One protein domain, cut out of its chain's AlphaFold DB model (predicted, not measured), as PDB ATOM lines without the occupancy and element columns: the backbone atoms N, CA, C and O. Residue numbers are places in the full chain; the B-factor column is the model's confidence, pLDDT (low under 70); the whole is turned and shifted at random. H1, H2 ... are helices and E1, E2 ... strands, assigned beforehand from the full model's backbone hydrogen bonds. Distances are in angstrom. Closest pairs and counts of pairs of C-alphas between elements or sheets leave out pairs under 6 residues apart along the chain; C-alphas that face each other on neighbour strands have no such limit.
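Overview. This is residues 3 to 12 and 37 to 134 of the 141 residues of the protein "Histidine phosphatase superfamily (Branch 1)" of Microbispora rosea (UniProt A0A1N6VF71). A small, strongly twisted sheet of three strands, E2, E1 and E3, has H3 packed over one face, while the long helix H2 crosses H3 steeply and reaches the sheet with its residues 81 to 88. At the end away from the sheet lie the short H1 and loops, where residues 46 to 51 stick out. The 108 printed residues include four named helices and three named strands, along the chain E1, H1, H2, E2, H3, H4, E3; the sheet order E2, E1, E3 is mixed, and the class is mixed, helices and strands. The architecture is two layers, with helices H2 and H3 on one face of the sheet. The whole is compact, with a radius of gyration of the C-alphas of 14.1 A, yet elongated, spanning 41 by 26 by 24 A.

Arrangement. E1, residues 3 to 9, is the inner strand. E2, residues 92 to 97, is its parallel neighbour at 26 degrees, with N 6 and O 93 within hydrogen-bond range at 2.9 A. E3, residues 128 to 133, is antiparallel to E1 at 150 degrees, with N 5 and O 130 within hydrogen-bond range at 2.8 A. H3, residues 99 to 110, is on the sheet at a height over the sheet of 9.3 A, over E1 and E3; it runs along the strands, at 26 degrees to E1 on the local plane. The closest C-alphas of H3 and E3 are those of Leu 109 and Tyr 130, 7.1 A apart. H2, residues 70 to 88, is also on the sheet, with 14 pairs of C-alphas within 10 A. With residues 70 to 78 alone, H2 touches H3, the closest C-alphas, of Val 74 and Ala 104, being 4.5 A apart, at a steep tilt of 65 degrees, the same way. H4, residues 114 to 117, touches H3 at residues 103 to 107 alone, the closest C-alphas being those of Cys 107 and Leu 114, 6.3 A apart. H1, residues 49 to 53, touches no helix and is not on the sheet. Every O i to N i+4 pair is within hydrogen-bond range in H1 and H3; in H2 14 of 15 are, and H4 is too short for such a pair.

Along the chain. E1 begins at C-alpha 3, (-35.323, 49.325, 29.876), and is 19.0 A long. H1 is 6.0 A long. H2 runs 26.3 A from C-alpha 70 at (-16.792, 40.644, 43.525). E2 is 16.3 A, H3 15.9 A and H4 5.2 A long. E3, 16.5 A, ends at C-alpha 133, (-31.606, 54.415, 30.623).

Size, cuts and confidence. The C-alphas farthest apart, of Leu 51 and Gly 90, are 41.2 A apart. Residues 13 to 36 are not printed; C-alphas 12 and 37 are 15.6 A apart across the cut. The link H1 to H2, of 16 residues, is long. The mean pLDDT of the printed part is 87.2, and residues 9 to 12 are under 70.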
ATOM      1  N   VAL A   3     -35.017  50.733  29.614       79.19
ATOM      2  CA  VAL A   3     -35.323  49.325  29.876       79.19
ATOM      3  C   VAL A   3     -35.745  49.193  31.334       79.19
ATOM      4  O   VAL A   3     -35.027  49.621  32.238       79.19
ATOM      5  N   GLU A   4     -36.902  48.582  31.559       80.56
ATOM      6  CA  GLU A   4     -37.375  48.214  32.894       80.56
ATOM      7  C   GLU A   4     -36.830  46.823  33.237       80.56
ATOM      8  O   GLU A   4     -37.149  45.844  32.558       80.56
ATOM      9  N   ILE A   5     -36.014  46.722  34.283       79.69
ATOM     10  CA  ILE A   5     -35.420  45.466  34.745       79.69
ATOM     11  C   ILE A   5     -36.170  44.992  35.987       79.69
ATOM     12  O   ILE A   5     -36.241  45.694  36.994       79.69
ATOM     13  N   VAL A   6     -36.683  43.766  35.928       78.88
ATOM     14  CA  VAL A   6     -37.106  42.999  37.103       78.88
ATOM     15  C   VAL A   6     -36.011  41.984  37.386       78.88
ATOM     16  O   VAL A   6     -35.648  41.223  36.495       78.88
ATOM     17  N   TYR A   7     -35.467  41.977  38.593       77.19
ATOM     18  CA  TYR A   7     -34.437  41.041  39.011       77.19
ATOM     19  C   TYR A   7     -34.980  40.073  40.054       77.19
ATOM     20  O   TYR A   7     -35.608  40.506  41.015       77.19
ATOM     21  N   GLU A   8     -34.660  38.793  39.908       76.06
ATOM     22  CA  GLU A   8     -34.947  37.747  40.886       76.06
ATOM     23  C   GLU A   8     -33.659  36.970  41.196       76.06
ATOM     24  O   GLU A   8     -32.898  36.597  40.297       76.06
ATOM     25  N   THR A   9     -33.383  36.707  42.474       62.25
ATOM     26  CA  THR A   9     -32.288  35.804  42.856       62.25
ATOM     27  C   THR A   9     -32.713  34.352  42.631       62.25
ATOM     28  O   THR A   9     -33.803  33.973  43.052       62.25
ATOM     29  N   HIS A  10     -31.847  33.513  42.058       56.53
ATOM     30  CA  HIS A  10     -31.972  32.058  42.049       56.53
ATOM     31  C   HIS A  10     -32.000  31.546  43.494       56.53
ATOM     32  O   HIS A  10     -30.980  31.231  44.103       56.53
ATOM     33  N   SER A  11     -33.198  31.415  44.024       36.09
ATOM     34  CA  SER A  11     -33.556  30.371  44.965       36.09
ATOM     35  C   SER A  11     -34.614  29.532  44.267       36.09
ATOM     36  O   SER A  11     -35.409  30.066  43.493       36.09
ATOM     37  N   ILE A  12     -34.588  28.217  44.492       40.00
ATOM     38  CA  ILE A  12     -35.679  27.302  44.129       40.00
ATOM     39  C   ILE A  12     -36.997  28.037  44.376       40.00
ATOM     40  O   ILE A  12     -37.186  28.603  45.453       40.00
ATOM     41  N   ARG A  37     -23.712  34.285  35.661       86.44
ATOM     42  CA  ARG A  37     -23.345  33.205  36.584       86.44
ATOM     43  C   ARG A  37     -22.961  33.782  37.944       86.44
ATOM     44  O   ARG A  37     -22.474  34.909  38.031       86.44
ATOM     45  N   GLU A  38     -23.156  32.975  38.986       88.75
ATOM     46  CA  GLU A  38     -22.642  33.304  40.315       88.75
ATOM     47  C   GLU A  38     -21.124  33.512  40.268       88.75
ATOM     48  O   GLU A  38     -20.434  32.930  39.426       88.75
ATOM     49  N   CYS A  39     -20.624  34.319  41.205       91.25
ATOM     50  CA  CYS A  39     -19.197  34.497  41.435       91.25
ATOM     51  C   CYS A  39     -18.474  33.143  41.510       91.25
ATOM     52  O   CYS A  39     -18.852  32.266  42.288       91.25
ATOM     53  N   ASP A  40     -17.394  32.998  40.743       93.56
ATOM     54  CA  ASP A  40     -16.518  31.833  40.835       93.56
ATOM     55  C   ASP A  40     -15.681  31.901  42.125       93.56
ATOM     56  O   ASP A  40     -14.797  32.749  42.269       93.56
ATOM     57  N   TYR A  41     -15.948  31.002  43.071       91.50
ATOM     58  CA  TYR A  41     -15.246  30.914  44.354       91.50
ATOM     59  C   TYR A  41     -13.993  30.018  44.300       91.50
ATOM     60  O   TYR A  41     -13.403  29.701  45.341       91.50
ATOM     61  N   GLY A  42     -13.587  29.565  43.109       92.62
ATOM     62  CA  GLY A  42     -12.456  28.666  42.912       92.62
ATOM     63  C   GLY A  42     -12.656  27.329  43.644       92.62
ATOM     64  O   GLY A  42     -13.720  26.717  43.529       92.62
ATOM     65  N   PRO A  43     -11.682  26.855  44.447       89.94
ATOM     66  CA  PRO A  43     -11.815  25.624  45.232       89.94
ATOM     67  C   PRO A  43     -12.980  25.598  46.234       89.94
ATOM     68  O   PRO A  43     -13.305  24.530  46.745       89.94
ATOM     69  N   LEU A  44     -13.587  26.749  46.557       82.06
ATOM     70  CA  LEU A  44     -14.756  26.812  47.441       82.06
ATOM     71  C   LEU A  44     -16.081  26.566  46.703       82.06
ATOM     72  O   LEU A  44     -17.116  26.431  47.359       82.06
ATOM     73  N   ASN A  45     -16.072  26.473  45.368       83.44
ATOM     74  CA  ASN A  45     -17.253  26.101  44.594       83.44
ATOM     75  C   ASN A  45     -17.796  24.738  45.046       83.44
ATOM     76  O   ASN A  45     -17.045  23.785  45.244       83.44
ATOM     77  N   GLY A  46     -19.117  24.647  45.219       81.75
ATOM     78  CA  GLY A  46     -19.783  23.450  45.745       81.75
ATOM     79  C   GLY A  46     -19.573  23.204  47.248       81.75
ATOM     80  O   GLY A  46     -20.110  22.235  47.782       81.75
ATOM     81  N   GLY A  47     -18.816  24.062  47.938       78.44
ATOM     82  CA  GLY A  47     -18.610  24.002  49.382       78.44
ATOM     83  C   GLY A  47     -19.709  24.708  50.195       78.44
ATOM     84  O   GLY A  47     -20.614  25.333  49.638       78.44
ATOM     85  N   PRO A  48     -19.640  24.642  51.539       82.56
ATOM     86  CA  PRO A  48     -20.592  25.323  52.412       82.56
ATOM     87  C   PRO A  48     -20.595  26.844  52.220       82.56
ATOM     88  O   PRO A  48     -19.549  27.493  52.311       82.56
ATOM     89  N   VAL A  49     -21.787  27.433  52.075       80.00
ATOM     90  CA  VAL A  49     -21.958  28.890  51.917       80.00
ATOM     91  C   VAL A  49     -21.355  29.687  53.076       80.00
ATOM     92  O   VAL A  49     -20.861  30.787  52.863       80.00
ATOM     93  N   SER A  50     -21.316  29.127  54.289       82.62
ATOM     94  CA  SER A  50     -20.702  29.765  55.460       82.62
ATOM     95  C   SER A  50     -19.202  30.021  55.285       82.62
ATOM     96  O   SER A  50     -18.690  31.015  55.795       82.62
ATOM     97  N   LEU A  51     -18.495  29.173  54.529       82.25
ATOM     98  CA  LEU A  51     -17.078  29.378  54.225       82.25
ATOM     99  C   LEU A  51     -16.873  30.541  53.254       82.25
ATOM    100  O   LEU A  51     -15.912  31.292  53.410       82.25
ATOM    101  N   VAL A  52     -17.765  30.693  52.276       87.06
ATOM    102  CA  VAL A  52     -17.749  31.836  51.357       87.06
ATOM    103  C   VAL A  52     -18.143  33.107  52.107       87.06
ATOM    104  O   VAL A  52     -17.424  34.097  52.035       87.06
ATOM    105  N   ALA A  53     -19.227  33.059  52.891       86.56
ATOM    106  CA  ALA A  53     -19.735  34.172  53.693       86.56
ATOM    107  C   ALA A  53     -18.656  34.771  54.607       86.56
ATOM    108  O   ALA A  53     -18.461  35.977  54.617       86.56
ATOM    109  N   ALA A  54     -17.878  33.931  55.296       88.50
ATOM    110  CA  ALA A  54     -16.800  34.383  56.178       88.50
ATOM    111  C   ALA A  54     -15.626  35.079  55.458       88.50
ATOM    112  O   ALA A  54     -14.729  35.599  56.119       88.50
ATOM    113  N   ARG A  55     -15.575  35.038  54.120       92.06
ATOM    114  CA  ARG A  55     -14.454  35.545  53.315       92.06
ATOM    115  C   ARG A  55     -14.856  36.659  52.353       92.06
ATOM    116  O   ARG A  55     -13.984  37.166  51.654       92.06
ATOM    117  N   ARG A  56     -16.135  37.050  52.290       91.25
ATOM    118  CA  ARG A  56     -16.620  37.898  51.193       91.25
ATOM    119  C   ARG A  56     -15.938  39.258  51.144       91.25
ATOM    120  O   ARG A  56     -15.404  39.617  50.099       91.25
ATOM    121  N   ALA A  57     -15.873  39.956  52.278       94.94
ATOM    122  CA  ALA A  57     -15.186  41.244  52.378       94.94
ATOM    123  C   ALA A  57     -13.721  41.192  51.915       94.94
ATOM    124  O   ALA A  57     -13.237  42.126  51.280       94.94
ATOM    125  N   ALA A  58     -13.018  40.084  52.171       96.12
ATOM    126  CA  ALA A  58     -11.630  39.922  51.739       96.12
ATOM    127  C   ALA A  58     -11.490  39.756  50.214       96.12
ATOM    128  O   ALA A  58     -10.403  39.973  49.681       96.12
ATOM    129  N   HIS A  59     -12.574  39.400  49.518       96.69
ATOM    130  CA  HIS A  59     -12.598  39.132  48.082       96.69
ATOM    131  C   HIS A  59     -13.363  40.179  47.262       96.69
ATOM    132  O   HIS A  59     -13.750  39.927  46.119       96.69
ATOM    133  N   ILE A  60     -13.569  41.375  47.824       97.56
ATOM    134  CA  ILE A  60     -14.165  42.503  47.094       97.56
ATOM    135  C   ILE A  60     -13.311  42.838  45.869       97.56
ATOM    136  O   ILE A  60     -13.796  42.734  44.746       97.56
ATOM    137  N   ASP A  61     -12.031  43.149  46.078       98.00
ATOM    138  CA  ASP A  61     -11.104  43.492  44.991       98.00
ATOM    139  C   ASP A  61     -10.073  42.383  44.715       98.00
ATOM    140  O   ASP A  61      -9.490  42.332  43.634       98.00
ATOM    141  N   VAL A  62      -9.870  41.456  45.658       97.88
ATOM    142  CA  VAL A  62      -8.936  40.329  45.506       97.88
ATOM    143  C   VAL A  62      -9.691  39.086  45.029       97.88
ATOM    144  O   VAL A  62     -10.610  38.646  45.717       97.88
ATOM    145  N   PRO A  63      -9.323  38.458  43.903       97.31
ATOM    146  CA  PRO A  63     -10.017  37.258  43.448       97.31
ATOM    147  C   PRO A  63      -9.903  36.087  44.425       97.31
ATOM    148  O   PRO A  63      -8.882  35.925  45.105       97.31
ATOM    149  N   PHE A  64     -10.923  35.227  44.468       94.00
ATOM    150  CA  PHE A  64     -10.742  33.873  44.993       94.00
ATOM    151  C   PHE A  64      -9.641  33.160  44.188       94.00
ATOM    152  O   PHE A  64      -9.413  33.455  43.013       94.00
ATOM    153  N   MET A  65      -8.928  32.214  44.805       94.56
ATOM    154  CA  MET A  65      -7.862  31.482  44.114       94.56
ATOM    155  C   MET A  65      -8.421  30.751  42.887       94.56
ATOM    156  O   MET A  65      -9.212  29.830  43.039       94.56
ATOM    157  N   GLY A  66      -7.994  31.149  41.685       93.31
ATOM    158  CA  GLY A  66      -8.507  30.582  40.431       93.31
ATOM    159  C   GLY A  66      -9.970  30.925  40.126       93.31
ATOM    160  O   GLY A  66     -10.535  30.309  39.233       93.31
ATOM    161  N   GLY A  67     -10.561  31.868  40.862       95.31
ATOM    162  CA  GLY A  67     -11.929  32.343  40.683       95.31
ATOM    163  C   GLY A  67     -11.975  33.845  40.400       95.31
ATOM    164  O   GLY A  67     -11.055  34.408  39.801       95.31
ATOM    165  N   GLN A  68     -13.046  34.496  40.844       96.31
ATOM    166  CA  GLN A  68     -13.315  35.917  40.610       96.31
ATOM    167  C   GLN A  68     -13.236  36.739  41.900       96.31
ATOM    168  O   GLN A  68     -13.330  36.201  42.999       96.31
ATOM    169  N   SER A  69     -13.057  38.052  41.787       98.19
ATOM    170  CA  SER A  69     -13.415  38.993  42.853       98.19
ATOM    171  C   SER A  69     -14.845  39.486  42.653       98.19
ATOM    172  O   SER A  69     -15.382  39.433  41.541       98.19
ATOM    173  N   TYR A  70     -15.471  40.033  43.696       97.25
ATOM    174  CA  TYR A  70     -16.792  40.644  43.525       97.25
ATOM    175  C   TYR A  70     -16.745  41.854  42.586       97.25
ATOM    176  O   TYR A  70     -17.688  42.061  41.825       97.25
ATOM    177  N   ARG A  71     -15.632  42.603  42.544       97.81
ATOM    178  CA  ARG A  71     -15.426  43.687  41.571       97.81
ATOM    179  C   ARG A  71     -15.481  43.187  40.126       97.81
ATOM    180  O   ARG A  71     -16.132  43.814  39.299       97.81
ATOM    181  N   GLN A  72     -14.889  42.028  39.837       97.75
ATOM    182  CA  GLN A  72     -14.957  41.422  38.502       97.75
ATOM    183  C   GLN A  72     -16.384  40.993  38.125       97.75
ATOM    184  O   GLN A  72     -16.763  41.088  36.959       97.75
ATOM    185  N   VAL A  73     -17.204  40.568  39.094       96.38
ATOM    186  CA  VAL A  73     -18.635  40.302  38.852       96.38
ATOM    187  C   VAL A  73     -19.392  41.596  38.537       96.38
ATOM    188  O   VAL A  73     -20.231  41.601  37.633       96.38
ATOM    189  N   VAL A  74     -19.074  42.703  39.223       96.88
ATOM    190  CA  VAL A  74     -19.627  44.030  38.895       96.88
ATOM    191  C   VAL A  74     -19.283  44.426  37.462       96.88
ATOM    192  O   VAL A  74     -20.175  44.796  36.701       96.88
ATOM    193  N   GLU A  75     -18.022  44.289  37.062       96.31
ATOM    194  CA  GLU A  75     -17.566  44.602  35.702       96.31
ATOM    195  C   GLU A  75     -18.268  43.739  34.640       96.31
ATOM    196  O   GLU A  75     -18.775  44.263  33.644       96.31
ATOM    197  N   ALA A  76     -18.363  42.425  34.868       95.00
ATOM    198  CA  ALA A  76     -19.050  41.506  33.963       95.00
ATOM    199  C   ALA A  76     -20.544  41.845  33.828       95.00
ATOM    200  O   ALA A  76     -21.078  41.873  32.718       95.00
ATOM    201  N   THR A  77     -21.206  42.168  34.941       94.50
ATOM    202  CA  THR A  77     -22.617  42.579  34.939       94.50
ATOM    203  C   THR A  77     -22.802  43.910  34.206       94.50
ATOM    204  O   THR A  77     -23.724  44.040  33.409       94.50
ATOM    205  N   GLY A  78     -21.897  44.878  34.385       94.19
ATOM    206  CA  GLY A  78     -21.930  46.146  33.649       94.19
ATOM    207  C   GLY A  78     -21.794  45.954  32.138       94.19
ATOM    208  O   GLY A  78     -22.557  46.533  31.366       94.19
ATOM    209  N   SER A  79     -20.892  45.067  31.706       93.44
ATOM    210  CA  SER A  79     -20.779  44.684  30.294       93.44
ATOM    211  C   SER A  79     -22.082  44.082  29.752       93.44
ATOM    212  O   SER A  79     -22.487  44.421  28.643       93.44
ATOM    213  N   PHE A  80     -22.765  43.240  30.533       91.50
ATOM    214  CA  PHE A  80     -24.073  42.702  30.160       91.50
ATOM    215  C   PHE A  80     -25.137  43.799  30.006       91.50
ATOM    216  O   PHE A  80     -25.883  43.790  29.028       91.50
ATOM    217  N   LEU A  81     -25.188  44.777  30.917       91.31
ATOM    218  CA  LEU A  81     -26.154  45.878  30.831       91.31
ATOM    219  C   LEU A  81     -25.949  46.750  29.584       91.31
ATOM    220  O   LEU A  81     -26.933  47.172  28.973       91.31
ATOM    221  N   HIS A  82     -24.699  46.975  29.164       90.50
ATOM    222  CA  HIS A  82     -24.413  47.677  27.908       90.50
ATOM    223  C   HIS A  82     -25.006  46.962  26.688       90.50
ATOM    224  O   HIS A  82     -25.606  47.612  25.829       90.50
ATOM    225  N   ASP A  83     -24.892  45.635  26.622       88.00
ATOM    226  CA  ASP A  83     -25.488  44.860  25.529       88.00
ATOM    227  C   ASP A  83     -27.020  44.838  25.631       88.00
ATOM    228  O   ASP A  83     -27.726  44.917  24.621       88.00
ATOM    229  N   LEU A  84     -27.551  44.779  26.859       86.00
ATOM    230  CA  LEU A  84     -28.985  44.722  27.116       86.00
ATOM    231  C   LEU A  84     -29.704  45.977  26.609       86.00
ATOM    232  O   LEU A  84     -30.691  45.863  25.881       86.00
ATOM    233  N   VAL A  85     -29.204  47.172  26.944       85.25
ATOM    234  CA  VAL A  85     -29.830  48.433  26.509       85.25
ATOM    235  C   VAL A  85     -29.775  48.619  24.992       85.25
ATOM    236  O   VAL A  85     -30.701  49.179  24.410       85.25
ATOM    237  N   ALA A  86     -28.732  48.109  24.332       83.25
ATOM    238  CA  ALA A  86     -28.609  48.172  22.880       83.25
ATOM    239  C   ALA A  86     -29.629  47.268  22.161       83.25
ATOM    240  O   ALA A  86     -30.105  47.618  21.081       83.25
ATOM    241  N   GLY A  87     -29.961  46.113  22.747       80.19
ATOM    242  CA  GLY A  87     -30.860  45.129  22.137       80.19
ATOM    243  C   GLY A  87     -32.340  45.268  22.508       80.19
ATOM    244  O   GLY A  87     -33.188  44.754  21.779       80.19
ATOM    245  N   TRP A  88     -32.654  45.926  23.629       78.19
ATOM    246  CA  TRP A  88     -33.974  45.830  24.273       78.19
ATOM    247  C   TRP A  88     -34.559  47.174  24.730       78.19
ATOM    248  O   TRP A  88     -35.422  47.193  25.607       78.19
ATOM    249  N   ASP A  89     -34.118  48.301  24.159       80.44
ATOM    250  CA  ASP A  89     -34.631  49.633  24.515       80.44
ATOM    251  C   ASP A  89     -36.172  49.704  24.476       80.44
ATOM    252  O   ASP A  89     -36.811  49.276  23.513       80.44
ATOM    253  N   GLY A  90     -36.775  50.237  25.543       78.81
ATOM    254  CA  GLY A  90     -38.230  50.320  25.709       78.81
ATOM    255  C   GLY A  90     -38.928  49.014  26.113       78.81
ATOM    256  O   GLY A  90     -40.151  49.011  26.267       78.81
ATOM    257  N   ALA A  91     -38.196  47.911  26.293       81.31
ATOM    258  CA  ALA A  91     -38.749  46.649  26.775       81.31
ATOM    259  C   ALA A  91     -38.722  46.541  28.309       81.31
ATOM    260  O   ALA A  91     -37.983  47.238  29.007       81.31
ATOM    261  N   ARG A  92     -39.508  45.591  28.828       78.69
ATOM    262  CA  ARG A  92     -39.385  45.084  30.197       78.69
ATOM    263  C   ARG A  92     -38.694  43.726  30.163       78.69
ATOM    264  O   ARG A  92     -39.176  42.819  29.483       78.69
ATOM    265  N   VAL A  93     -37.594  43.591  30.895       79.56
ATOM    266  CA  VAL A  93     -36.758  42.385  30.936       79.56
ATOM    267  C   VAL A  93     -36.764  41.797  32.345       79.56
ATOM    268  O   VAL A  93     -36.613  42.518  33.328       79.56
ATOM    269  N   LEU A  94     -36.930  40.476  32.435       81.88
ATOM    270  CA  LEU A  94     -36.712  39.710  33.660       81.88
ATOM    271  C   LEU A  94     -35.289  39.139  33.643       81.88
ATOM    272  O   LEU A  94     -34.933  38.408  32.721       81.88
ATOM    273  N   ILE A  95     -34.505  39.451  34.670       83.19
ATOM    274  CA  ILE A  95     -33.186  38.876  34.927       83.19
ATOM    275  C   ILE A  95     -33.308  37.939  36.124       83.19
ATOM    276  O   ILE A  95     -33.750  38.349  37.195       83.19
ATOM    277  N   VAL A  96     -32.875  36.692  35.959       82.00
ATOM    278  CA  VAL A  96     -32.773  35.722  37.053       82.00
ATOM    279  C   VAL A  96     -31.308  35.320  37.184       82.00
ATOM    280  O   VAL A  96     -30.734  34.792  36.234       82.00
ATOM    281  N   ALA A  97     -30.681  35.632  38.318       85.06
ATOM    282  CA  ALA A  97     -29.251  35.388  38.552       85.06
ATOM    283  C   ALA A  97     -28.956  35.250  40.060       85.06
ATOM    284  O   ALA A  97     -29.832  34.841  40.813       85.06
ATOM    285  N   HIS A  98     -27.742  35.529  40.538       86.88
ATOM    286  CA  HIS A  98     -27.343  35.218  41.917       86.88
ATOM    287  C   HIS A  98     -27.066  36.449  42.797       86.88
ATOM    288  O   HIS A  98     -27.261  37.591  42.390       86.88
ATOM    289  N   SER A  99     -26.656  36.256  44.054       88.94
ATOM    290  CA  SER A  99     -26.504  37.391  44.982       88.94
ATOM    291  C   SER A  99     -25.466  38.400  44.486       88.94
ATOM    292  O   SER A  99     -25.713  39.604  44.550       88.94
ATOM    293  N   ALA A 100     -24.353  37.924  43.916       90.38
ATOM    294  CA  ALA A 100     -23.301  38.802  43.418       90.38
ATOM    295  C   ALA A 100     -23.761  39.671  42.234       90.38
ATOM    296  O   ALA A 100     -23.423  40.853  42.181       90.38
ATOM    297  N   ASN A 101     -24.594  39.138  41.330       93.56
ATOM    298  CA  ASN A 101     -25.159  39.927  40.229       93.56
ATOM    299  C   ASN A 101     -26.167  40.963  40.742       93.56
ATOM    300  O   ASN A 101     -26.189  42.083  40.241       93.56
ATOM    301  N   ARG A 102     -26.950  40.642  41.782       92.88
ATOM    302  CA  ARG A 102     -27.839  41.629  42.416       92.88
ATOM    303  C   ARG A 102     -27.039  42.796  42.987       92.88
ATOM    304  O   ARG A 102     -27.348  43.942  42.692       92.88
ATOM    305  N   TRP A 103     -25.986  42.508  43.756       94.56
ATOM    306  CA  TRP A 103     -25.121  43.551  44.316       94.56
ATOM    307  C   TRP A 103     -24.447  44.381  43.227       94.56
ATOM    308  O   TRP A 103     -24.257  45.583  43.401       94.56
ATOM    309  N   ALA A 104     -24.117  43.768  42.090       95.88
ATOM    310  CA  ALA A 104     -23.634  44.501  40.934       95.88
ATOM    311  C   ALA A 104     -24.681  45.474  40.381       95.88
ATOM    312  O   ALA A 104     -24.332  46.622  40.123       95.88
ATOM    313  N   LEU A 105     -25.949  45.069  40.257       95.25
ATOM    314  CA  LEU A 105     -27.030  45.984  39.865       95.25
ATOM    315  C   LEU A 105     -27.213  47.116  40.881       95.25
ATOM    316  O   LEU A 105     -27.286  48.274  40.475       95.25
ATOM    317  N   ASP A 106     -27.205  46.804  42.181       94.62
ATOM    318  CA  ASP A 106     -27.273  47.805  43.252       94.62
ATOM    319  C   ASP A 106     -26.144  48.843  43.091       94.62
ATOM    320  O   ASP A 106     -26.390  50.052  43.086       94.62
ATOM    321  N   CYS A 107     -24.904  48.395  42.878       95.00
ATOM    322  CA  CYS A 107     -23.763  49.292  42.676       95.00
ATOM    323  C   CYS A 107     -23.900  50.135  41.401       95.00
ATOM    324  O   CYS A 107     -23.714  51.351  41.430       95.00
ATOM    325  N   LEU A 108     -24.210  49.488  40.276       95.31
ATOM    326  CA  LEU A 108     -24.183  50.103  38.949       95.31
ATOM    327  C   LEU A 108     -25.343  51.068  38.708       95.31
ATOM    328  O   LEU A 108     -25.161  52.061  38.007       95.31
ATOM    329  N   LEU A 109     -26.521  50.769  39.260       94.38
ATOM    330  CA  LEU A 109     -27.766  51.471  38.936       94.38
ATOM    331  C   LEU A 109     -28.292  52.340  40.079       94.38
ATOM    332  O   LEU A 109     -29.157  53.178  39.849       94.38
ATOM    333  N   THR A 110     -27.785  52.163  41.303       92.50
ATOM    334  CA  THR A 110     -28.217  52.967  42.463       92.50
ATOM    335  C   THR A 110     -27.070  53.702  43.156       92.50
ATOM    336  O   THR A 110     -27.310  54.537  44.024       92.50
ATOM    337  N   GLY A 111     -25.816  53.418  42.777       91.94
ATOM    338  CA  GLY A 111     -24.630  53.993  43.415       91.94
ATOM    339  C   GLY A 111     -24.308  53.385  44.783       91.94
ATOM    340  O   GLY A 111     -23.519  53.959  45.535       91.94
ATOM    341  N   ALA A 112     -24.908  52.238  45.122       94.25
ATOM    342  CA  ALA A 112     -24.586  51.520  46.346       94.25
ATOM    343  C   ALA A 112     -23.105  51.115  46.379       94.25
ATOM    344  O   ALA A 112     -22.462  50.887  45.352       94.25
ATOM    345  N   ARG A 113     -22.552  51.012  47.584       94.88
ATOM    346  CA  ARG A 113     -21.166  50.595  47.778       94.88
ATOM    347  C   ARG A 113     -21.104  49.086  47.946       94.88
ATOM    348  O   ARG A 113     -21.796  48.526  48.789       94.88
ATOM    349  N   LEU A 114     -20.225  48.433  47.192       94.25
ATOM    350  CA  LEU A 114     -20.079  46.978  47.247       94.25
ATOM    351  C   LEU A 114     -19.665  46.495  48.646       94.25
ATOM    352  O   LEU A 114     -20.121  45.445  49.093       94.25
ATOM    353  N   GLU A 115     -18.859  47.289  49.355       94.81
ATOM    354  CA  GLU A 115     -18.402  46.981  50.714       94.81
ATOM    355  C   GLU A 115     -19.562  46.897  51.718       94.81
ATOM    356  O   GLU A 115     -19.511  46.087  52.640       94.81
ATOM    357  N   ASP A 116     -20.627  47.671  51.500       94.06
ATOM    358  CA  ASP A 116     -21.804  47.676  52.369       94.06
ATOM    359  C   ASP A 116     -22.740  46.490  52.075       94.06
ATOM    360  O   ASP A 116     -23.565  46.128  52.911       94.06
ATOM    361  N   LEU A 117     -22.632  45.875  50.891       92.94
ATOM    362  CA  LEU A 117     -23.577  44.868  50.401       92.94
ATOM    363  C   LEU A 117     -23.138  43.426  50.673       92.94
ATOM    364  O   LEU A 117     -23.981  42.589  50.992       92.94
ATOM    365  N   VAL A 118     -21.846  43.112  50.531       89.06
ATOM    366  CA  VAL A 118     -21.367  41.712  50.515       89.06
ATOM    367  C   VAL A 118     -21.576  40.968  51.840       89.06
ATOM    368  O   VAL A 118     -21.854  39.762  51.836       89.06
ATOM    369  N   ASP A 119     -21.500  41.696  52.956       87.38
ATOM    370  CA  ASP A 119     -21.670  41.172  54.318       87.38
ATOM    371  C   ASP A 119     -23.029  41.543  54.931       87.38
ATOM    372  O   ASP A 119     -23.353  41.116  56.044       87.38
ATOM    373  N   ALA A 120     -23.850  42.315  54.214       85.44
ATOM    374  CA  ALA A 120     -25.184  42.647  54.679       85.44
ATOM    375  C   ALA A 120     -26.056  41.383  54.784       85.44
ATOM    376  O   ALA A 120     -25.952  40.463  53.962       85.44
ATOM    377  N   PRO A 121     -26.966  41.327  55.775       80.88
ATOM    378  CA  PRO A 121     -27.946  40.257  55.842       80.88
ATOM    379  C   PRO A 121     -28.797  40.238  54.567       80.88
ATOM    380  O   PRO A 121     -29.223  41.277  54.058       80.88
ATOM    381  N   PHE A 122     -29.074  39.038  54.058       78.62
ATOM    382  CA  PHE A 122     -29.924  38.880  52.886       78.62
ATOM    383  C   PHE A 122     -31.396  39.067  53.271       78.62
ATOM    384  O   PHE A 122     -32.048  38.151  53.768       78.62
ATOM    385  N   ALA A 123     -31.911  40.273  53.047       79.06
ATOM    386  CA  ALA A 123     -33.332  40.571  53.152       79.06
ATOM    387  C   ALA A 123     -34.032  40.167  51.847       79.06
ATOM    388  O   ALA A 123     -34.068  40.939  50.886       79.06
ATOM    389  N   TRP A 124     -34.533  38.932  51.799       80.44
ATOM    390  CA  TRP A 124     -35.352  38.478  50.678       80.44
ATOM    391  C   TRP A 124     -36.626  39.326  50.563       80.44
ATOM    392  O   TRP A 124     -37.244  39.674  51.571       80.44
ATOM    393  N   GLN A 125     -37.024  39.618  49.328       76.50
ATOM    394  CA  GLN A 125     -38.310  40.217  48.992       76.50
ATOM    395  C   GLN A 125     -38.751  39.754  47.592       76.50
ATOM    396  O   GLN A 125     -37.900  39.294  46.827       76.50
ATOM    397  N   PRO A 126     -40.043  39.894  47.236       72.19
ATOM    398  CA  PRO A 126     -40.521  39.602  45.888       72.19
ATOM    399  C   PRO A 126     -39.967  40.618  44.880       72.19
ATOM    400  O   PRO A 126     -40.463  41.744  44.798       72.19
ATOM    401  N   GLY A 127     -38.949  40.208  44.126       80.19
ATOM    402  CA  GLY A 127     -38.327  40.987  43.065       80.19
ATOM    403  C   GLY A 127     -37.586  42.256  43.491       80.19
ATOM    404  O   GLY A 127     -37.817  42.874  44.534       80.19
ATOM    405  N   TRP A 128     -36.681  42.687  42.620       88.25
ATOM    406  CA  TRP A 128     -36.051  44.006  42.657       88.25
ATOM    407  C   TRP A 128     -36.274  44.699  41.316       88.25
ATOM    408  O   TRP A 128     -36.186  44.067  40.267       88.25
ATOM    409  N   HIS A 129     -36.573  45.994  41.345       90.12
ATOM    410  CA  HIS A 129     -36.863  46.772  40.144       90.12
ATOM    411  C   HIS A 129     -35.765  47.798  39.900       90.12
ATOM    412  O   HIS A 129     -35.403  48.539  40.814       90.12
ATOM    413  N   TYR A 130     -35.277  47.856  38.665       92.06
ATOM    414  CA  TYR A 130     -34.289  48.836  38.228       92.06
ATOM    415  C   TYR A 130     -34.700  49.440  36.890       92.06
ATOM    416  O   TYR A 130     -35.357  48.793  36.074       92.06
ATOM    417  N   THR A 131     -34.245  50.661  36.642       90.88
ATOM    418  CA  THR A 131     -34.388  51.323  35.346       90.88
ATOM    419  C   THR A 131     -33.002  51.497  34.740       90.88
ATOM    420  O   THR A 131     -32.104  52.043  35.376       90.88
ATOM    421  N   LEU A 132     -32.826  51.034  33.504       90.81
ATOM    422  CA  LEU A 132     -31.603  51.221  32.728       90.81
ATOM    423  C   LEU A 132     -31.891  52.171  31.562       90.81
ATOM    424  O   LEU A 132     -32.630  51.838  30.634       90.81
ATOM    425  N   HIS A 133     -31.333  53.377  31.615       87.31
ATOM    426  CA  HIS A 133     -31.606  54.415  30.623       87.31
ATOM    427  C   HIS A 133     -30.851  54.185  29.308       87.31
ATOM    428  O   HIS A 133     -29.700  53.742  29.302       87.31
ATOM    429  N   THR A 134     -31.477  54.538  28.175       83.12
ATOM    430  CA  THR A 134     -30.777  54.545  26.884       83.12
ATOM    431  C   THR A 134     -29.550  55.453  26.971       83.12
ATOM    432  O   THR A 134     -29.667  56.620  27.342       83.12
TER     433      THR A 134